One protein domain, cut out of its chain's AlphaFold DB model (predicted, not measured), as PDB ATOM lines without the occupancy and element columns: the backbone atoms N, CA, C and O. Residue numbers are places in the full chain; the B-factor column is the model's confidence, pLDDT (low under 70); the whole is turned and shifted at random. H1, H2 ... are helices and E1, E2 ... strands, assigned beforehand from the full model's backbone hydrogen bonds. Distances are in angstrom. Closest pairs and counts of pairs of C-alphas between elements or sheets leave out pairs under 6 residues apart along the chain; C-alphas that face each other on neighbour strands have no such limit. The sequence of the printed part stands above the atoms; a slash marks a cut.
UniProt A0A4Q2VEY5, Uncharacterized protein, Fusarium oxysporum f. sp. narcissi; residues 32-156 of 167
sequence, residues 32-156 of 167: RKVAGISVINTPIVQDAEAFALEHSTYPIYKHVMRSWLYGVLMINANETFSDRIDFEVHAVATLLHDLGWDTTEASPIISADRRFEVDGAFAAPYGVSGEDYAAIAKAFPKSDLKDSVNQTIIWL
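What this domain is: This is residues 32 to 156 of the 167 residues of an uncharacterized protein of Fusarium oxysporum f. sp. narcissi (UniProt A0A4Q2VEY5). Three helices, H1, H2 and H4, form a small up-and-down bundle, each running against the one before it, with the short strand hairpin of E1 and E2 at one end, by the last part of H2 and the start of H4. Beyond the other end lie a long loop and H5; H6 begins there, and its residues 134 to 139 open an arm that sticks out through H7 to residue 156. The printed part has 125 residues, with two named strands, antiparallel in the order E1 - E2, and then seven named helices, H1 to H7; the class is mostly helix. It is compact, with a radius of gyration of the C-alphas of 15.9 A, and spans 42 by 36 by 25 A.

Where its parts are: Find C-alpha 32 at (0.187, -44.817, -2.371), where E1, residues 32 to 34, begins. E2 follows as residues 37 to 40. H1 is residues 43 to 54, 16.4 A long, and H2 is residues 58 to 76, the longest at 27.3 A. Look for C-alpha 58 at (-15.640, -29.947, 0.771). H3 is residues 79 to 82, and H4, residues 87 to 96, is 14.1 A long. H5 is residues 116 to 122, H6 residues 130 to 139, 14.1 A long, and H7 residues 145 to 156, 16.2 A long, ending at C-alpha 156, (-26.708, -50.313, -19.662).

How they stand to each other: In the bundle, H1 and H4 touch, closest at the C-alphas of Val 45 and Val 92, 5.8 A, at a shallow tilt of 12 degrees, the same way. Residues 64 to 71 of H2 touch H4, closest at the C-alphas of Val 64 and Leu 95, 5.1 A, at a shallow tilt of 24 degrees, opposite ways. H1 and H2 are close but not clearly touching, with the C-alphas of Leu 53 and Tyr 61 closest at 5.7 A. In the hairpin of E1 and E2, N 32 and O 39 are 2.9 A apart, within hydrogen-bond range. The closest C-alphas of E2 and H2 are Val 39 and Val 72, 7.1 A. H2 and H3 only just touch, only at the corner by their link, with 3 pairs of C-alphas within 8 A, closest Ile 75 and Ser 82 at 5.2 A. H5 is close but not clearly touching to H4, with the C-alphas of Leu 96 and Gly 120 at 7.2 A, and to H6, with those of Phe 122 and Gly 130 at 7.1 A. H7 touches no helix. Every O i to N i+4 pair is within hydrogen-bond range in H1, H2, H4, H5, H6 and H7; H3 is too short for such a pair.

The domain as a whole: The C-alphas of Thr 80 and Glu 105 are the two farthest apart, 44.3 A. The printed part has no cut. Look at residues 97 to 115 for the long link, from H4 to H5. Residues 134 to 156 stand free. The mean pLDDT of the printed part is 91.7, and no printed residue is under 70.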
ATOM      1  N   ARG A  32       0.603 -44.888  -3.777       96.50
ATOM      2  CA  ARG A  32       0.187 -44.817  -2.371       96.50
ATOM      3  C   ARG A  32      -1.157 -45.503  -2.175       96.50
ATOM      4  O   ARG A  32      -1.864 -45.797  -3.137       96.50
ATOM      5  N   LYS A  33      -1.515 -45.752  -0.916       97.62
ATOM      6  CA  LYS A  33      -2.828 -46.286  -0.551       97.62
ATOM      7  C   LYS A  33      -3.766 -45.164  -0.128       97.62
ATOM      8  O   LYS A  33      -3.464 -44.431   0.807       97.62
ATOM      9  N   VAL A  34      -4.926 -45.087  -0.774       96.50
ATOM     10  CA  VAL A  34      -6.036 -44.204  -0.389       96.50
ATOM     11  C   VAL A  34      -7.279 -45.071  -0.246       96.50
ATOM     12  O   VAL A  34      -7.661 -45.759  -1.186       96.50
ATOM     13  N   ALA A  35      -7.870 -45.107   0.952       94.88
ATOM     14  CA  ALA A  35      -9.000 -45.992   1.269       94.88
ATOM     15  C   ALA A  35      -8.766 -47.473   0.869       94.88
ATOM     16  O   ALA A  35      -9.680 -48.163   0.431       94.88
ATOM     17  N   GLY A  36      -7.522 -47.960   0.984       94.56
ATOM     18  CA  GLY A  36      -7.123 -49.324   0.602       94.56
ATOM     19  C   GLY A  36      -6.799 -49.528  -0.888       94.56
ATOM     20  O   GLY A  36      -6.190 -50.538  -1.249       94.56
ATOM     21  N   ILE A  37      -7.106 -48.558  -1.750       94.75
ATOM     22  CA  ILE A  37      -6.872 -48.619  -3.199       94.75
ATOM     23  C   ILE A  37      -5.449 -48.137  -3.508       94.75
ATOM     24  O   ILE A  37      -4.997 -47.138  -2.951       94.75
ATOM     25  N   SER A  38      -4.724 -48.868  -4.366       95.81
ATOM     26  CA  SER A  38      -3.426 -48.412  -4.892       95.81
ATOM     27  C   SER A  38      -3.659 -47.373  -5.971       95.81
ATOM     28  O   SER A  38      -4.266 -47.693  -6.986       95.81
ATOM     29  N   VAL A  39      -3.150 -46.165  -5.762       96.31
ATOM     30  CA  VAL A  39      -3.242 -45.065  -6.725       96.31
ATOM     31  C   VAL A  39      -1.854 -44.545  -7.066       96.31
ATOM     32  O   VAL A  39      -0.942 -44.630  -6.236       96.31
ATOM     33  N   ILE A  40      -1.693 -44.016  -8.278       96.69
ATOM     34  CA  ILE A  40      -0.457 -43.353  -8.698       96.69
ATOM     35  C   ILE A  40      -0.160 -42.151  -7.788       96.69
ATOM     36  O   ILE A  40      -1.073 -41.479  -7.312       96.69
ATOM     37  N   ASN A  41       1.115 -41.937  -7.475       96.88
ATOM     38  CA  ASN A  41       1.571 -40.977  -6.470       96.88
ATOM     39  C   ASN A  41       2.797 -40.194  -6.951       96.88
ATOM     40  O   ASN A  41       3.843 -40.178  -6.296       96.88
ATOM     41  N   THR A  42       2.687 -39.600  -8.129       96.75
ATOM     42  CA  THR A  42       3.723 -38.746  -8.708       96.75
ATOM     43  C   THR A  42       3.541 -37.291  -8.262       96.75
ATOM     44  O   THR A  42       2.453 -36.936  -7.801       96.75
ATOM     45  N   PRO A  43       4.573 -36.434  -8.383       96.19
ATOM     46  CA  PRO A  43       4.469 -35.026  -7.999       96.19
ATOM     47  C   PRO A  43       3.294 -34.300  -8.664       96.19
ATOM     48  O   PRO A  43       2.504 -33.683  -7.967       96.19
ATOM     49  N   ILE A  44       3.085 -34.480  -9.975       95.44
ATOM     50  CA  ILE A  44       1.974 -33.827 -10.687       95.44
ATOM     51  C   ILE A  44       0.596 -34.237 -10.148       95.44
ATOM     52  O   ILE A  44      -0.322 -33.426 -10.106       95.44
ATOM     53  N   VAL A  45       0.448 -35.483  -9.689       97.25
ATOM     54  CA  VAL A  45      -0.802 -35.968  -9.087       97.25
ATOM     55  C   VAL A  45      -0.997 -35.390  -7.687       97.25
ATOM     56  O   VAL A  45      -2.114 -35.017  -7.338       97.25
ATOM     57  N   GLN A  46       0.074 -35.277  -6.896       97.31
ATOM     58  CA  GLN A  46       0.025 -34.633  -5.578       97.31
ATOM     59  C   GLN A  46      -0.325 -33.148  -5.703       97.31
ATOM     60  O   GLN A  46      -1.183 -32.659  -4.969       97.31
ATOM     61  N   ASP A  47       0.294 -32.459  -6.658       97.25
ATOM     62  CA  ASP A  47       0.053 -31.043  -6.902       97.25
ATOM     63  C   ASP A  47      -1.374 -30.815  -7.436       97.25
ATOM     64  O   ASP A  47      -2.042 -29.870  -7.016       97.25
ATOM     65  N   ALA A  48      -1.894 -31.700  -8.299       96.94
ATOM     66  CA  ALA A  48      -3.282 -31.645  -8.766       96.94
ATOM     67  C   ALA A  48      -4.295 -31.918  -7.640       96.94
ATOM     68  O   ALA A  48      -5.318 -31.244  -7.559       96.94
ATOM     69  N   GLU A  49      -4.025 -32.874  -6.745       97.25
ATOM     70  CA  GLU A  49      -4.877 -33.147  -5.579       97.25
ATOM     71  C   GLU A  49      -4.911 -31.957  -4.612       97.25
ATOM     72  O   GLU A  49      -5.985 -31.578  -4.141       97.25
ATOM     73  N   ALA A  50      -3.753 -31.344  -4.341       96.69
ATOM     74  CA  ALA A  50      -3.662 -30.146  -3.511       96.69
ATOM     75  C   ALA A  50      -4.421 -28.968  -4.138       96.69
ATOM     76  O   ALA A  50      -5.203 -28.309  -3.454       96.69
ATOM     77  N   PHE A  51      -4.259 -28.764  -5.445       95.50
ATOM     78  CA  PHE A  51      -4.969 -27.727  -6.187       95.50
ATOM     79  C   PHE A  51      -6.488 -27.954  -6.183       95.50
ATOM     80  O   PHE A  51      -7.259 -27.034  -5.921       95.50
ATOM     81  N   ALA A  52      -6.936 -29.198  -6.387       95.44
ATOM     82  CA  ALA A  52      -8.347 -29.556  -6.289       95.44
ATOM     83  C   ALA A  52      -8.913 -29.282  -4.889       95.44
ATOM     84  O   ALA A  52     -10.049 -28.831  -4.774       95.44
ATOM     85  N   LEU A  53      -8.146 -29.547  -3.826       95.38
ATOM     86  CA  LEU A  53      -8.555 -29.260  -2.450       95.38
ATOM     87  C   LEU A  53      -8.688 -27.756  -2.187       95.38
ATOM     88  O   LEU A  53      -9.626 -27.347  -1.506       95.38
ATOM     89  N   GLU A  54      -7.762 -26.952  -2.706       94.31
ATOM     90  CA  GLU A  54      -7.751 -25.495  -2.544       94.31
ATOM     91  C   GLU A  54      -8.927 -24.820  -3.264       94.31
ATOM     92  O   GLU A  54      -9.572 -23.939  -2.698       94.31
ATOM     93  N   HIS A  55      -9.253 -25.285  -4.472       93.75
ATOM     94  CA  HIS A  55     -10.259 -24.680  -5.353       93.75
ATOM     95  C   HIS A  55     -11.628 -25.374  -5.322       93.75
ATOM     96  O   HIS A  55     -12.465 -25.163  -6.196       93.75
ATOM     97  N   SER A  56     -11.883 -26.221  -4.322       93.00
ATOM     98  CA  SER A  56     -13.162 -26.918  -4.178       93.00
ATOM     99  C   SER A  56     -13.773 -26.703  -2.806       93.00
ATOM    100  O   SER A  56     -13.112 -26.753  -1.770       93.00
ATOM    101  N   THR A  57     -15.101 -26.621  -2.770       93.56
ATOM    102  CA  THR A  57     -15.816 -26.868  -1.517       93.56
ATOM    103  C   THR A  57     -15.622 -28.325  -1.080       93.56
ATOM    104  O   THR A  57     -15.410 -29.224  -1.897       93.56
ATOM    105  N   TYR A  58     -15.755 -28.593   0.221       94.19
ATOM    106  CA  TYR A  58     -15.640 -29.947   0.771       94.19
ATOM    107  C   TYR A  58     -16.430 -31.034   0.001       94.19
ATOM    108  O   TYR A  58     -15.841 -32.075  -0.309       94.19
ATOM    109  N   PRO A  59     -17.728 -30.861  -0.340       95.00
ATOM    110  CA  PRO A  59     -18.459 -31.882  -1.093       95.00
ATOM    111  C   PRO A  59     -17.895 -32.125  -2.501       95.00
ATOM    112  O   PRO A  59     -17.852 -33.285  -2.917       95.00
ATOM    113  N   ILE A  60     -17.426 -31.080  -3.192       94.81
ATOM    114  CA  ILE A  60     -16.823 -31.188  -4.530       94.81
ATOM    115  C   ILE A  60     -15.475 -31.905  -4.449       94.81
ATOM    116  O   ILE A  60     -15.272 -32.893  -5.152       94.81
ATOM    117  N   TYR A  61     -14.613 -31.536  -3.497       96.88
ATOM    118  CA  TYR A  61     -13.345 -32.239  -3.292       96.88
ATOM    119  C   TYR A  61     -13.560 -33.737  -3.016       96.88
ATOM    120  O   TYR A  61     -12.926 -34.621  -3.592       96.88
ATOM    121  N   LYS A  62     -14.526 -34.069  -2.151       97.12
ATOM    122  CA  LYS A  62     -14.860 -35.469  -1.868       97.12
ATOM    123  C   LYS A  62     -15.432 -36.190  -3.089       97.12
ATOM    124  O   LYS A  62     -15.256 -37.403  -3.179       97.12
ATOM    125  N   HIS A  63     -16.137 -35.490  -3.974       97.31
ATOM    126  CA  HIS A  63     -16.635 -36.031  -5.236       97.31
ATOM    127  C   HIS A  63     -15.493 -36.357  -6.195       97.31
ATOM    128  O   HIS A  63     -15.372 -37.524  -6.559       97.31
ATOM    129  N   VAL A  64     -14.595 -35.413  -6.492       97.75
ATOM    130  CA  VAL A  64     -13.466 -35.663  -7.409       97.75
ATOM    131  C   VAL A  64     -12.552 -36.786  -6.906       97.75
ATOM    132  O   VAL A  64     -12.170 -37.664  -7.677       97.75
ATOM    133  N   MET A  65     -12.319 -36.869  -5.588       98.19
ATOM    134  CA  MET A  65     -11.570 -37.981  -4.992       98.19
ATOM    135  C   MET A  65     -12.274 -39.331  -5.180       98.19
ATOM    136  O   MET A  65     -11.621 -40.329  -5.478       98.19
ATOM    137  N   ARG A  66     -13.605 -39.403  -5.024       98.31
ATOM    138  CA  ARG A  66     -14.353 -40.646  -5.296       98.31
ATOM    139  C   ARG A  66     -14.323 -40.998  -6.781       98.31
ATOM    140  O   ARG A  66     -14.138 -42.169  -7.094       98.31
ATOM    141  N   SER A  67     -14.467 -40.012  -7.665       97.94
ATOM    142  CA  SER A  67     -14.396 -40.202  -9.117       97.94
ATOM    143  C   SER A  67     -13.054 -40.796  -9.537       97.94
ATOM    144  O   SER A  67     -13.034 -41.770 -10.288       97.94
ATOM    145  N   TRP A  68     -11.944 -40.297  -8.981       98.19
ATOM    146  CA  TRP A  68     -10.620 -40.875  -9.216       98.19
ATOM    147  C   TRP A  68     -10.517 -42.319  -8.707       98.19
ATOM    148  O   TRP A  68     -10.122 -43.216  -9.451       98.19
ATOM    149  N   LEU A  69     -10.926 -42.584  -7.462       97.69
ATOM    150  CA  LEU A  69     -10.847 -43.928  -6.876       97.69
ATOM    151  C   LEU A  69     -11.708 -44.955  -7.626       97.69
ATOM    152  O   LEU A  69     -11.260 -46.078  -7.855       97.69
ATOM    153  N   TYR A  70     -12.925 -44.584  -8.024       96.88
ATOM    154  CA  TYR A  70     -13.784 -45.449  -8.832       96.88
ATOM    155  C   TYR A  70     -13.206 -45.670 -10.229       96.88
ATOM    156  O   TYR A  70     -13.211 -46.806 -10.695       96.88
ATOM    157  N   GLY A  71     -12.634 -44.636 -10.850       94.75
ATOM    158  CA  GLY A  71     -11.922 -44.761 -12.120       94.75
ATOM    159  C   GLY A  71     -10.782 -45.776 -12.049       94.75
ATOM    160  O   GLY A  71     -10.715 -46.688 -12.871       94.75
ATOM    161  N   VAL A  72      -9.955 -45.710 -11.001       95.12
ATOM    162  CA  VAL A  72      -8.874 -46.681 -10.767       95.12
ATOM    163  C   VAL A  72      -9.410 -48.106 -10.603       95.12
ATOM    164  O   VAL A  72      -8.853 -49.037 -11.184       95.12
ATOM    165  N   LEU A  73     -10.498 -48.306  -9.851       92.50
ATOM    166  CA  LEU A  73     -11.114 -49.631  -9.705       92.50
ATOM    167  C   LEU A  73     -11.645 -50.174 -11.037       92.50
ATOM    168  O   LEU A  73     -11.438 -51.347 -11.335       92.50
ATOM    169  N   MET A  74     -12.292 -49.328 -11.843       90.12
ATOM    170  CA  MET A  74     -12.803 -49.704 -13.165       90.12
ATOM    171  C   MET A  74     -11.674 -50.068 -14.130       90.12
ATOM    172  O   MET A  74     -11.790 -51.051 -14.856       90.12
ATOM    173  N   ILE A  75     -10.576 -49.307 -14.114       90.50
ATOM    174  CA  ILE A  75      -9.392 -49.595 -14.926       90.50
ATOM    175  C   ILE A  75      -8.788 -50.943 -14.524       90.50
ATOM    176  O   ILE A  75      -8.567 -51.798 -15.376       90.50
ATOM    177  N   ASN A  76      -8.592 -51.170 -13.225       87.81
ATOM    178  CA  ASN A  76      -7.981 -52.400 -12.716       87.81
ATOM    179  C   ASN A  76      -8.861 -53.645 -12.896       87.81
ATOM    180  O   ASN A  76      -8.348 -54.759 -12.877       87.81
ATOM    181  N   ALA A  77     -10.176 -53.481 -13.062       88.12
ATOM    182  CA  ALA A  77     -11.088 -54.589 -13.336       88.12
ATOM    183  C   ALA A  77     -10.967 -55.136 -14.774       88.12
ATOM    184  O   ALA A  77     -11.553 -56.175 -15.074       88.12
ATOM    185  N   ASN A  78     -10.231 -54.459 -15.668       85.25
ATOM    186  CA  ASN A  78     -10.068 -54.863 -17.063       85.25
ATOM    187  C   ASN A  78      -8.614 -54.687 -17.530       85.25
ATOM    188  O   ASN A  78      -8.209 -53.601 -17.937       85.25
ATOM    189  N   GLU A  79      -7.857 -55.787 -17.556       77.75
ATOM    190  CA  GLU A  79      -6.428 -55.790 -17.910       77.75
ATOM    191  C   GLU A  79      -6.143 -55.238 -19.320       77.75
ATOM    192  O   GLU A  79      -5.176 -54.515 -19.543       77.75
ATOM    193  N   THR A  80      -7.022 -55.511 -20.293       81.56
ATOM    194  CA  THR A  80      -6.857 -54.985 -21.664       81.56
ATOM    195  C   THR A  80      -7.054 -53.470 -21.714       81.56
ATOM    196  O   THR A  80      -6.461 -52.779 -22.545       81.56
ATOM    197  N   PHE A  81      -7.913 -52.945 -20.843       77.06
ATOM    198  CA  PHE A  81      -8.149 -51.516 -20.726       77.06
ATOM    199  C   PHE A  81      -7.023 -50.832 -19.942       77.06
ATOM    200  O   PHE A  81      -6.560 -49.780 -20.375       77.06
ATOM    201  N   SER A  82      -6.517 -51.443 -18.864       80.94
ATOM    202  CA  SER A  82      -5.437 -50.870 -18.048       80.94
ATOM    203  C   SER A  82      -4.136 -50.644 -18.811       80.94
ATOM    204  O   SER A  82      -3.484 -49.630 -18.588       80.94
ATOM    205  N   ASP A  83      -3.798 -51.512 -19.767       84.06
ATOM    206  CA  ASP A  83      -2.578 -51.369 -20.579       84.06
ATOM    207  C   ASP A  83      -2.612 -50.167 -21.543       84.06
ATOM    208  O   ASP A  83      -1.595 -49.803 -22.135       84.06
ATOM    209  N   ARG A  84      -3.785 -49.549 -21.735       88.19
ATOM    210  CA  ARG A  84      -3.997 -48.445 -22.684       88.19
ATOM    211  C   ARG A  84      -4.164 -47.086 -22.014       88.19
ATOM    212  O   ARG A  84      -4.315 -46.092 -22.724       88.19
ATOM    213  N   ILE A  85      -4.186 -47.044 -20.685       90.38
ATOM    214  CA  ILE A  85      -4.459 -45.832 -19.917       90.38
ATOM    215  C   ILE A  85      -3.180 -45.352 -19.242       90.38
ATOM    216  O   ILE A  85      -2.524 -46.085 -18.508       90.38
ATOM    217  N   ASP A  86      -2.861 -44.081 -19.459       93.25
ATOM    218  CA  ASP A  86      -1.879 -43.377 -18.649       93.25
ATOM    219  C   ASP A  86      -2.522 -42.993 -17.306       93.25
ATOM    220  O   ASP A  86      -3.507 -42.245 -17.253       93.25
ATOM    221  N   PHE A  87      -1.987 -43.536 -16.213       93.38
ATOM    222  CA  PHE A  87      -2.540 -43.321 -14.878       93.38
ATOM    223  C   PHE A  87      -2.305 -41.901 -14.343       93.38
ATOM    224  O   PHE A  87      -3.127 -41.446 -13.546       93.38
ATOM    225  N   GLU A  88      -1.243 -41.193 -14.758       94.94
ATOM    226  CA  GLU A  88      -1.032 -39.791 -14.367       94.94
ATOM    227  C   GLU A  88      -2.089 -38.913 -15.032       94.94
ATOM    228  O   GLU A  88      -2.768 -38.145 -14.350       94.94
ATOM    229  N   VAL A  89      -2.302 -39.098 -16.339       94.19
ATOM    230  CA  VAL A  89      -3.330 -38.365 -17.094       94.19
ATOM    231  C   VAL A  89      -4.719 -38.649 -16.528       94.19
ATOM    232  O   VAL A  89      -5.497 -37.721 -16.317       94.19
ATOM    233  N   HIS A  90      -5.032 -39.913 -16.231       95.94
ATOM    234  CA  HIS A  90      -6.303 -40.276 -15.604       95.94
ATOM    235  C   HIS A  90      -6.492 -39.600 -14.237       95.94
ATOM    236  O   HIS A  90      -7.566 -39.058 -13.960       95.94
ATOM    237  N   ALA A  91      -5.462 -39.617 -13.388       97.06
ATOM    238  CA  ALA A  91      -5.511 -39.004 -12.066       97.06
ATOM    239  C   ALA A  91      -5.717 -37.486 -12.153       97.06
ATOM    240  O   ALA A  91      -6.673 -36.974 -11.580       97.06
ATOM    241  N   VAL A  92      -4.891 -36.778 -12.927       96.94
ATOM    242  CA  VAL A  92      -5.008 -35.321 -13.099       96.94
ATOM    243  C   VAL A  92      -6.371 -34.951 -13.691       96.94
ATOM    244  O   VAL A  92      -7.060 -34.089 -13.151       96.94
ATOM    245  N   ALA A  93      -6.824 -35.647 -14.739       95.38
ATOM    246  CA  ALA A  93      -8.117 -35.359 -15.358       95.38
ATOM    247  C   ALA A  93      -9.292 -35.557 -14.386       95.38
ATOM    248  O   ALA A  93     -10.193 -34.724 -14.329       95.38
ATOM    249  N   THR A  94      -9.294 -36.638 -13.599       97.44
ATOM    250  CA  THR A  94     -10.381 -36.913 -12.644       97.44
ATOM    251  C   THR A  94     -10.353 -35.997 -11.426       97.44
ATOM    252  O   THR A  94     -11.418 -35.591 -10.964       97.44
ATOM    253  N   LEU A  95      -9.174 -35.626 -10.923       97.69
ATOM    254  CA  LEU A  95      -9.037 -34.694  -9.801       97.69
ATOM    255  C   LEU A  95      -9.505 -33.280 -10.164       97.69
ATOM    256  O   LEU A  95     -10.069 -32.597  -9.315       97.69
ATOM    257  N   LEU A  96      -9.308 -32.862 -11.418       96.81
ATOM    258  CA  LEU A  96      -9.529 -31.479 -11.851       96.81
ATOM    259  C   LEU A  96     -10.822 -31.252 -12.660       96.81
ATOM    260  O   LEU A  96     -11.121 -30.114 -13.015       96.81
ATOM    261  N   HIS A  97     -11.610 -32.297 -12.952       95.75
ATOM    262  CA  HIS A  97     -12.753 -32.188 -13.880       95.75
ATOM    263  C   HIS A  97     -13.833 -31.173 -13.469       95.75
ATOM    264  O   HIS A  97     -14.503 -30.625 -14.340       95.75
ATOM    265  N   ASP A  98     -13.979 -30.913 -12.169       95.69
ATOM    266  CA  ASP A  98     -14.984 -30.002 -11.610       95.69
ATOM    267  C   ASP A  98     -14.372 -28.696 -11.068       95.69
ATOM    268  O   ASP A  98     -15.028 -27.979 -10.317       95.69
ATOM    269  N   LEU A  99     -13.145 -28.324 -11.462       93.50
ATOM    270  CA  LEU A  99     -12.533 -27.045 -11.050       93.50
ATOM    271  C   LEU A  99     -13.379 -25.812 -11.403       93.50
ATOM    272  O   LEU A  99     -13.307 -24.795 -10.723       93.50
ATOM    273  N   GLY A 100     -14.214 -25.898 -12.440       91.75
ATOM    274  CA  GLY A 100     -15.159 -24.834 -12.789       91.75
ATOM    275  C   GLY A 100     -16.254 -24.581 -11.742       91.75
ATOM    276  O   GLY A 100     -17.051 -23.661 -11.897       91.75
ATOM    277  N   TRP A 101     -16.333 -25.392 -10.689       91.00
ATOM    278  CA  TRP A 101     -17.200 -25.158  -9.533       91.00
ATOM    279  C   TRP A 101     -16.494 -24.429  -8.387       91.00
ATOM    280  O   TRP A 101     -17.015 -24.406  -7.271       91.00
ATOM    281  N   ASP A 102     -15.324 -23.839  -8.633       91.31
ATOM    282  CA  ASP A 102     -14.627 -23.028  -7.643       91.31
ATOM    283  C   ASP A 102     -15.499 -21.842  -7.193       91.31
ATOM    284  O   ASP A 102     -15.819 -20.933  -7.960       91.31
ATOM    285  N   THR A 103     -15.906 -21.867  -5.923       86.75
ATOM    286  CA  THR A 103     -16.724 -20.820  -5.297       86.75
ATOM    287  C   THR A 103     -15.904 -19.893  -4.403       86.75
ATOM    288  O   THR A 103     -16.477 -19.225  -3.539       86.75
ATOM    289  N   THR A 104     -14.574 -19.901  -4.511       85.31
ATOM    290  CA  THR A 104     -13.724 -18.972  -3.761       85.31
ATOM    291  C   THR A 104     -13.969 -17.530  -4.205       85.31
ATOM    292  O   THR A 104     -14.272 -17.238  -5.366       85.31
ATOM    293  N   GLU A 105     -13.873 -16.602  -3.252       82.25
ATOM    294  CA  GLU A 105     -13.997 -15.172  -3.531       82.25
ATOM    295  C   GLU A 105     -12.942 -14.746  -4.559       82.25
ATOM    296  O   GLU A 105     -11.752 -14.992  -4.367       82.25
ATOM    297  N   ALA A 106     -13.381 -14.096  -5.640       84.12
ATOM    298  CA  ALA A 106     -12.530 -13.710  -6.767       84.12
ATOM    299  C   ALA A 106     -11.728 -14.881  -7.380       84.12
ATOM    300  O   ALA A 106     -10.558 -14.701  -7.731       84.12
ATOM    301  N   SER A 107     -12.359 -16.056  -7.518       88.50
ATOM    302  CA  SER A 107     -11.748 -17.225  -8.163       88.50
ATOM    303  C   SER A 107     -11.037 -16.844  -9.473       88.50
ATOM    304  O   SER A 107     -11.645 -16.217 -10.345       88.50
ATOM    305  N   PRO A 108      -9.762 -17.241  -9.651       87.06
ATOM    306  CA  PRO A 108      -9.022 -16.998 -10.885       87.06
ATOM    307  C   PRO A 108      -9.431 -17.949 -12.022       87.06
ATOM    308  O   PRO A 108      -8.937 -17.801 -13.140       87.06
ATOM    309  N   ILE A 109     -10.287 -18.936 -11.736       90.56
ATOM    310  CA  ILE A 109     -10.708 -19.983 -12.674       90.56
ATOM    311  C   ILE A 109     -12.007 -19.579 -13.375       90.56
ATOM    312  O   ILE A 109     -12.144 -19.783 -14.579       90.56
ATOM    313  N   ILE A 110     -12.954 -18.999 -12.632       91.94
ATOM    314  CA  ILE A 110     -14.316 -18.768 -13.121       91.94
ATOM    315  C   ILE A 110     -14.418 -17.462 -13.902       91.94
ATOM    316  O   ILE A 110     -14.064 -16.386 -13.419       91.94
ATOM    317  N   SER A 111     -14.982 -17.551 -15.100       90.94
ATOM    318  CA  SER A 111     -15.322 -16.415 -15.945       90.94
ATOM    319  C   SER A 111     -16.837 -16.223 -16.034       90.94
ATOM    320  O   SER A 111     -17.631 -17.116 -15.740       90.94
ATOM    321  N   ALA A 112     -17.264 -15.026 -16.435       88.19
ATOM    322  CA  ALA A 112     -18.687 -14.719 -16.585       88.19
ATOM    323  C   ALA A 112     -19.281 -15.239 -17.908       88.19
ATOM    324  O   ALA A 112     -20.501 -15.317 -18.048       88.19
ATOM    325  N   ASP A 113     -18.436 -15.533 -18.898       91.69
ATOM    326  CA  ASP A 113     -18.828 -15.803 -20.282       91.69
ATOM    327  C   ASP A 113     -18.687 -17.274 -20.694       91.69
ATOM    328  O   ASP A 113     -19.131 -17.649 -21.784       91.69
ATOM    329  N   ARG A 114     -18.114 -18.126 -19.837       90.25
ATOM    330  CA  ARG A 114     -17.920 -19.549 -20.130       90.25
ATOM    331  C   ARG A 114     -18.733 -20.433 -19.203       90.25
ATOM    332  O   ARG A 114     -19.194 -20.045 -18.137       90.25
ATOM    333  N   ARG A 115     -18.954 -21.662 -19.668       91.25
ATOM    334  CA  ARG A 115     -19.502 -22.713 -18.812       91.25
ATOM    335  C   ARG A 115     -18.394 -23.251 -17.920       91.25
ATOM    336  O   ARG A 115     -17.233 -23.266 -18.330       91.25
ATOM    337  N   PHE A 116     -18.776 -23.769 -16.762       91.88
ATOM    338  CA  PHE A 116     -17.834 -24.274 -15.771       91.88
ATOM    339  C   PHE A 116     -16.884 -25.345 -16.336       91.88
ATOM    340  O   PHE A 116     -15.702 -25.349 -16.014       91.88
ATOM    341  N   GLU A 117     -17.353 -26.212 -17.241       91.50
ATOM    342  CA  GLU A 117     -16.520 -27.259 -17.844       91.50
ATOM    343  C   GLU A 117     -15.380 -26.671 -18.686       91.50
ATOM    344  O   GLU A 117     -14.316 -27.274 -18.815       91.50
ATOM    345  N   VAL A 118     -15.612 -25.503 -19.292       90.94
ATOM    346  CA  VAL A 118     -14.622 -24.804 -20.118       90.94
ATOM    347  C   VAL A 118     -13.646 -24.036 -19.236       90.94
ATOM    348  O   VAL A 118     -12.445 -24.104 -19.475       90.94
ATOM    349  N   ASP A 119     -14.138 -23.357 -18.201       93.31
ATOM    350  CA  ASP A 119     -13.273 -22.662 -17.243       93.31
ATOM    351  C   ASP A 119     -12.355 -23.634 -16.495       93.31
ATOM    352  O   ASP A 119     -11.146 -23.416 -16.442       93.31
ATOM    353  N   GLY A 120     -12.884 -24.770 -16.031       91.88
ATOM    354  CA  GLY A 120     -12.073 -25.827 -15.426       91.88
ATOM    355  C   GLY A 120     -11.023 -26.392 -16.389       91.88
ATOM    356  O   GLY A 120      -9.880 -26.605 -15.994       91.88
ATOM    357  N   ALA A 121     -11.366 -26.570 -17.671       90.75
ATOM    358  CA  ALA A 121     -10.416 -27.048 -18.679       90.75
ATOM    359  C   ALA A 121      -9.284 -26.048 -18.976       90.75
ATOM    360  O   ALA A 121      -8.209 -26.464 -19.405       90.75
ATOM    361  N   PHE A 122      -9.509 -24.749 -18.765       92.56
ATOM    362  CA  PHE A 122      -8.512 -23.690 -18.973       92.56
ATOM    363  C   PHE A 122      -7.755 -23.305 -17.697       92.56
ATOM    364  O   PHE A 122      -6.834 -22.490 -17.761       92.56
ATOM    365  N   ALA A 123      -8.109 -23.890 -16.551       89.88
ATOM    366  CA  ALA A 123      -7.539 -23.552 -15.255       89.88
ATOM    367  C   ALA A 123      -6.029 -23.839 -15.200       89.88
ATOM    368  O   ALA A 123      -5.589 -24.991 -15.187       89.88
ATOM    369  N   ALA A 124      -5.210 -22.790 -15.136       83.81
ATOM    370  CA  ALA A 124      -3.778 -22.926 -14.896       83.81
ATOM    371  C   ALA A 124      -3.500 -23.534 -13.499       83.81
ATOM    372  O   ALA A 124      -4.293 -23.326 -12.584       83.81
ATOM    373  N   PRO A 125      -2.370 -24.241 -13.301       84.44
ATOM    374  CA  PRO A 125      -1.299 -24.484 -14.275       84.44
ATOM    375  C   PRO A 125      -1.530 -25.703 -15.188       84.44
ATOM    376  O   PRO A 125      -0.713 -25.945 -16.070       84.44
ATOM    377  N   TYR A 126      -2.609 -26.466 -14.990       84.25
ATOM    378  CA  TYR A 126      -2.847 -27.746 -15.680       84.25
ATOM    379  C   TYR A 126      -3.719 -27.639 -16.934       84.25
ATOM    380  O   TYR A 126      -3.854 -28.608 -17.679       84.25
ATOM    381  N   GLY A 127      -4.347 -26.484 -17.132       82.25
ATOM    382  CA  GLY A 127      -5.315 -26.247 -18.187       82.25
ATOM    383  C   GLY A 127      -4.704 -26.273 -19.582       82.25
ATOM    384  O   GLY A 127      -3.519 -26.009 -19.789       82.25
ATOM    385  N   VAL A 128      -5.551 -26.573 -20.559       88.50
ATOM    386  CA  VAL A 128      -5.200 -26.505 -21.978       88.50
ATOM    387  C   VAL A 128      -5.418 -25.093 -22.507       88.50
ATOM    388  O   VAL A 128      -6.300 -24.370 -22.043       88.50
ATOM    389  N   SER A 129      -4.634 -24.687 -23.506       90.56
ATOM    390  CA  SER A 129      -4.876 -23.404 -24.160       90.56
ATOM    391  C   SER A 129      -6.213 -23.424 -24.914       90.56
ATOM    392  O   SER A 129      -6.692 -24.473 -25.361       90.56
ATOM    393  N   GLY A 130      -6.817 -22.249 -25.108       89.00
ATOM    394  CA  GLY A 130      -8.027 -22.135 -25.925       89.00
ATOM    395  C   GLY A 130      -7.816 -22.591 -27.376       89.00
ATOM    396  O   GLY A 130      -8.741 -23.120 -27.991       89.00
ATOM    397  N   GLU A 131      -6.598 -22.435 -27.903       92.25
ATOM    398  CA  GLU A 131      -6.212 -22.920 -29.232       92.25
ATOM    399  C   GLU A 131      -6.211 -24.451 -29.290       92.25
ATOM    400  O   GLU A 131      -6.861 -25.028 -30.166       92.25
ATOM    401  N   ASP A 132      -5.571 -25.110 -28.321       92.88
ATOM    402  CA  ASP A 132      -5.537 -26.575 -28.239       92.88
ATOM    403  C   ASP A 132      -6.941 -27.149 -28.054       92.88
ATOM    404  O   ASP A 132      -7.331 -28.103 -28.732       92.88
ATOM    405  N   TYR A 133      -7.749 -26.532 -27.190       90.00
ATOM    406  CA  TYR A 133      -9.140 -26.932 -27.000       90.00
ATOM    407  C   TYR A 133      -9.951 -26.804 -28.289       90.00
ATOM    408  O   TYR A 133     -10.688 -27.723 -28.647       90.00
ATOM    409  N   ALA A 134      -9.807 -25.692 -29.016       90.88
ATOM    410  CA  ALA A 134     -10.487 -25.496 -30.291       90.88
ATOM    411  C   ALA A 134     -10.032 -26.524 -31.342       90.88
ATOM    412  O   ALA A 134     -10.864 -27.048 -32.088       90.88
ATOM    413  N   ALA A 135      -8.739 -26.856 -31.379       93.75
ATOM    414  CA  ALA A 135      -8.194 -27.883 -32.260       93.75
ATOM    415  C   ALA A 135      -8.774 -29.272 -31.941       93.75
ATOM    416  O   ALA A 135      -9.226 -29.969 -32.854       93.75
ATOM    417  N   ILE A 136      -8.849 -29.643 -30.658       89.88
ATOM    418  CA  ILE A 136      -9.454 -30.902 -30.199       89.88
ATOM    419  C   ILE A 136     -10.945 -30.934 -30.538       89.88
ATOM    420  O   ILE A 136     -11.415 -31.903 -31.127       89.88
ATOM    421  N   ALA A 137     -11.691 -29.873 -30.226       89.12
ATOM    422  CA  ALA A 137     -13.125 -29.799 -30.502       89.12
ATOM    423  C   ALA A 137     -13.437 -29.894 -32.005       89.12
ATOM    424  O   ALA A 137     -14.466 -30.448 -32.392       89.12
ATOM    425  N   LYS A 138     -12.541 -29.384 -32.860       92.62
ATOM    426  CA  LYS A 138     -12.637 -29.514 -34.317       92.62
ATOM    427  C   LYS A 138     -12.314 -30.929 -34.801       92.62
ATOM    428  O   LYS A 138     -12.980 -31.414 -35.711       92.62
ATOM    429  N   ALA A 139     -11.292 -31.570 -34.232       93.88
ATOM    430  CA  ALA A 139     -10.887 -32.928 -34.599       93.88
ATOM    431  C   ALA A 139     -11.880 -33.994 -34.102       93.88
ATOM    432  O   ALA A 139     -12.097 -34.998 -34.778       93.88
ATOM    433  N   PHE A 140     -12.508 -33.749 -32.951       90.00
ATOM    434  CA  PHE A 140     -13.448 -34.645 -32.283       90.00
ATOM    435  C   PHE A 140     -14.772 -33.912 -32.013       90.00
ATOM    436  O   PHE A 140     -15.066 -33.545 -30.868       90.00
ATOM    437  N   PRO A 141     -15.576 -33.647 -33.060       89.19
ATOM    438  CA  PRO A 141     -16.842 -32.954 -32.896       89.19
ATOM    439  C   PRO A 141     -17.801 -33.796 -32.052       89.19
ATOM    440  O   PRO A 141     -18.031 -34.969 -32.322       89.19
ATOM    441  N   LYS A 142     -18.428 -33.170 -31.055       84.12
ATOM    442  CA  LYS A 142     -19.406 -33.807 -30.151       84.12
ATOM    443  C   LYS A 142     -20.793 -33.978 -30.796       84.12
ATOM    444  O   LYS A 142     -21.803 -33.905 -30.099       84.12
ATOM    445  N   SER A 143     -20.865 -34.119 -32.121       89.00
ATOM    446  CA  SER A 143     -22.128 -34.104 -32.877       89.00
ATOM    447  C   SER A 143     -23.068 -35.246 -32.503       89.00
ATOM    448  O   SER A 143     -24.280 -35.088 -32.597       89.00
ATOM    449  N   ASP A 144     -22.517 -36.368 -32.051       88.75
ATOM    450  CA  ASP A 144     -23.241 -37.568 -31.647       88.75
ATOM    451  C   ASP A 144     -23.313 -37.741 -30.124       88.75
ATOM    452  O   ASP A 144     -23.888 -38.720 -29.665       88.75
ATOM    453  N   LEU A 145     -22.777 -36.812 -29.318       86.56
ATOM    454  CA  LEU A 145     -22.638 -37.004 -27.867       86.56
ATOM    455  C   LEU A 145     -23.971 -37.332 -27.188       86.56
ATOM    456  O   LEU A 145     -24.045 -38.225 -26.353       86.56
ATOM    457  N   LYS A 146     -25.041 -36.615 -27.546       88.00
ATOM    458  CA  LYS A 146     -26.372 -36.863 -26.982       88.00
ATOM    459  C   LYS A 146     -26.858 -38.271 -27.319       88.00
ATOM    460  O   LYS A 146     -27.360 -38.976 -26.448       88.00
ATOM    461  N   ASP A 147     -26.719 -38.660 -28.580       91.00
ATOM    462  CA  ASP A 147     -27.224 -39.938 -29.060       91.00
ATOM    463  C   ASP A 147     -26.375 -41.089 -28.517       91.00
ATOM    464  O   ASP A 147     -26.934 -42.071 -28.041       91.00
ATOM    465  N   SER A 148     -25.048 -40.947 -28.467       86.06
ATOM    466  CA  SER A 148     -24.148 -41.964 -27.921       86.06
ATOM    467  C   SER A 148     -24.344 -42.161 -26.415       86.06
ATOM    468  O   SER A 148     -24.413 -43.304 -25.958       86.06
ATOM    469  N   VAL A 149     -24.531 -41.081 -25.644       87.81
ATOM    470  CA  VAL A 149     -24.857 -41.166 -24.210       87.81
ATOM    471  C   VAL A 149     -26.204 -41.852 -24.008       87.81
ATOM    472  O   VAL A 149     -26.298 -42.772 -23.197       87.81
ATOM    473  N   ASN A 150     -27.231 -41.473 -24.773       89.88
ATOM    474  CA  ASN A 150     -28.542 -42.118 -24.689       89.88
ATOM    475  C   ASN A 150     -28.457 -43.612 -25.006       89.88
ATOM    476  O   ASN A 150     -28.980 -44.423 -24.247       89.88
ATOM    477  N   GLN A 151     -27.768 -43.988 -26.085       89.62
ATOM    478  CA  GLN A 151     -27.602 -45.393 -26.457       89.62
ATOM    479  C   GLN A 151     -26.808 -46.173 -25.411       89.62
ATOM    480  O   GLN A 151     -27.165 -47.301 -25.097       89.62
ATOM    481  N   THR A 152     -25.787 -45.561 -24.811       85.88
ATOM    482  CA  THR A 152     -25.010 -46.183 -23.731       85.88
ATOM    483  C   THR A 152     -25.872 -46.427 -22.496       85.88
ATOM    484  O   THR A 152     -25.816 -47.505 -21.914       85.88
ATOM    485  N   ILE A 153     -26.695 -45.452 -22.098       87.06
ATOM    486  CA  ILE A 153     -27.606 -45.598 -20.955       87.06
ATOM    487  C   ILE A 153     -28.668 -46.661 -21.243       87.06
ATOM    488  O   ILE A 153     -28.921 -47.497 -20.381       87.06
ATOM    489  N   ILE A 154     -29.257 -46.667 -22.443       88.00
ATOM    490  CA  ILE A 154     -30.224 -47.693 -22.858       88.00
ATOM    491  C   ILE A 154     -29.575 -49.076 -22.811       88.00
ATOM    492  O   ILE A 154     -30.124 -49.977 -22.189       88.00
ATOM    493  N   TRP A 155     -28.388 -49.224 -23.401       86.19
ATOM    494  CA  TRP A 155     -27.631 -50.472 -23.383       86.19
ATOM    495  C   TRP A 155     -27.313 -50.925 -21.957       86.19
ATOM    496  O   TRP A 155     -27.500 -52.096 -21.636       86.19
ATOM    497  N   LEU A 156     -26.894 -50.008 -21.077       81.56
ATOM    498  CA  LEU A 156     -26.708 -50.313 -19.662       81.56
ATOM    499  C   LEU A 156     -28.022 -50.798 -19.049       81.56
ATOM    500  O   LEU A 156     -28.025 -51.822 -18.391       81.56
TER     501      LEU A 156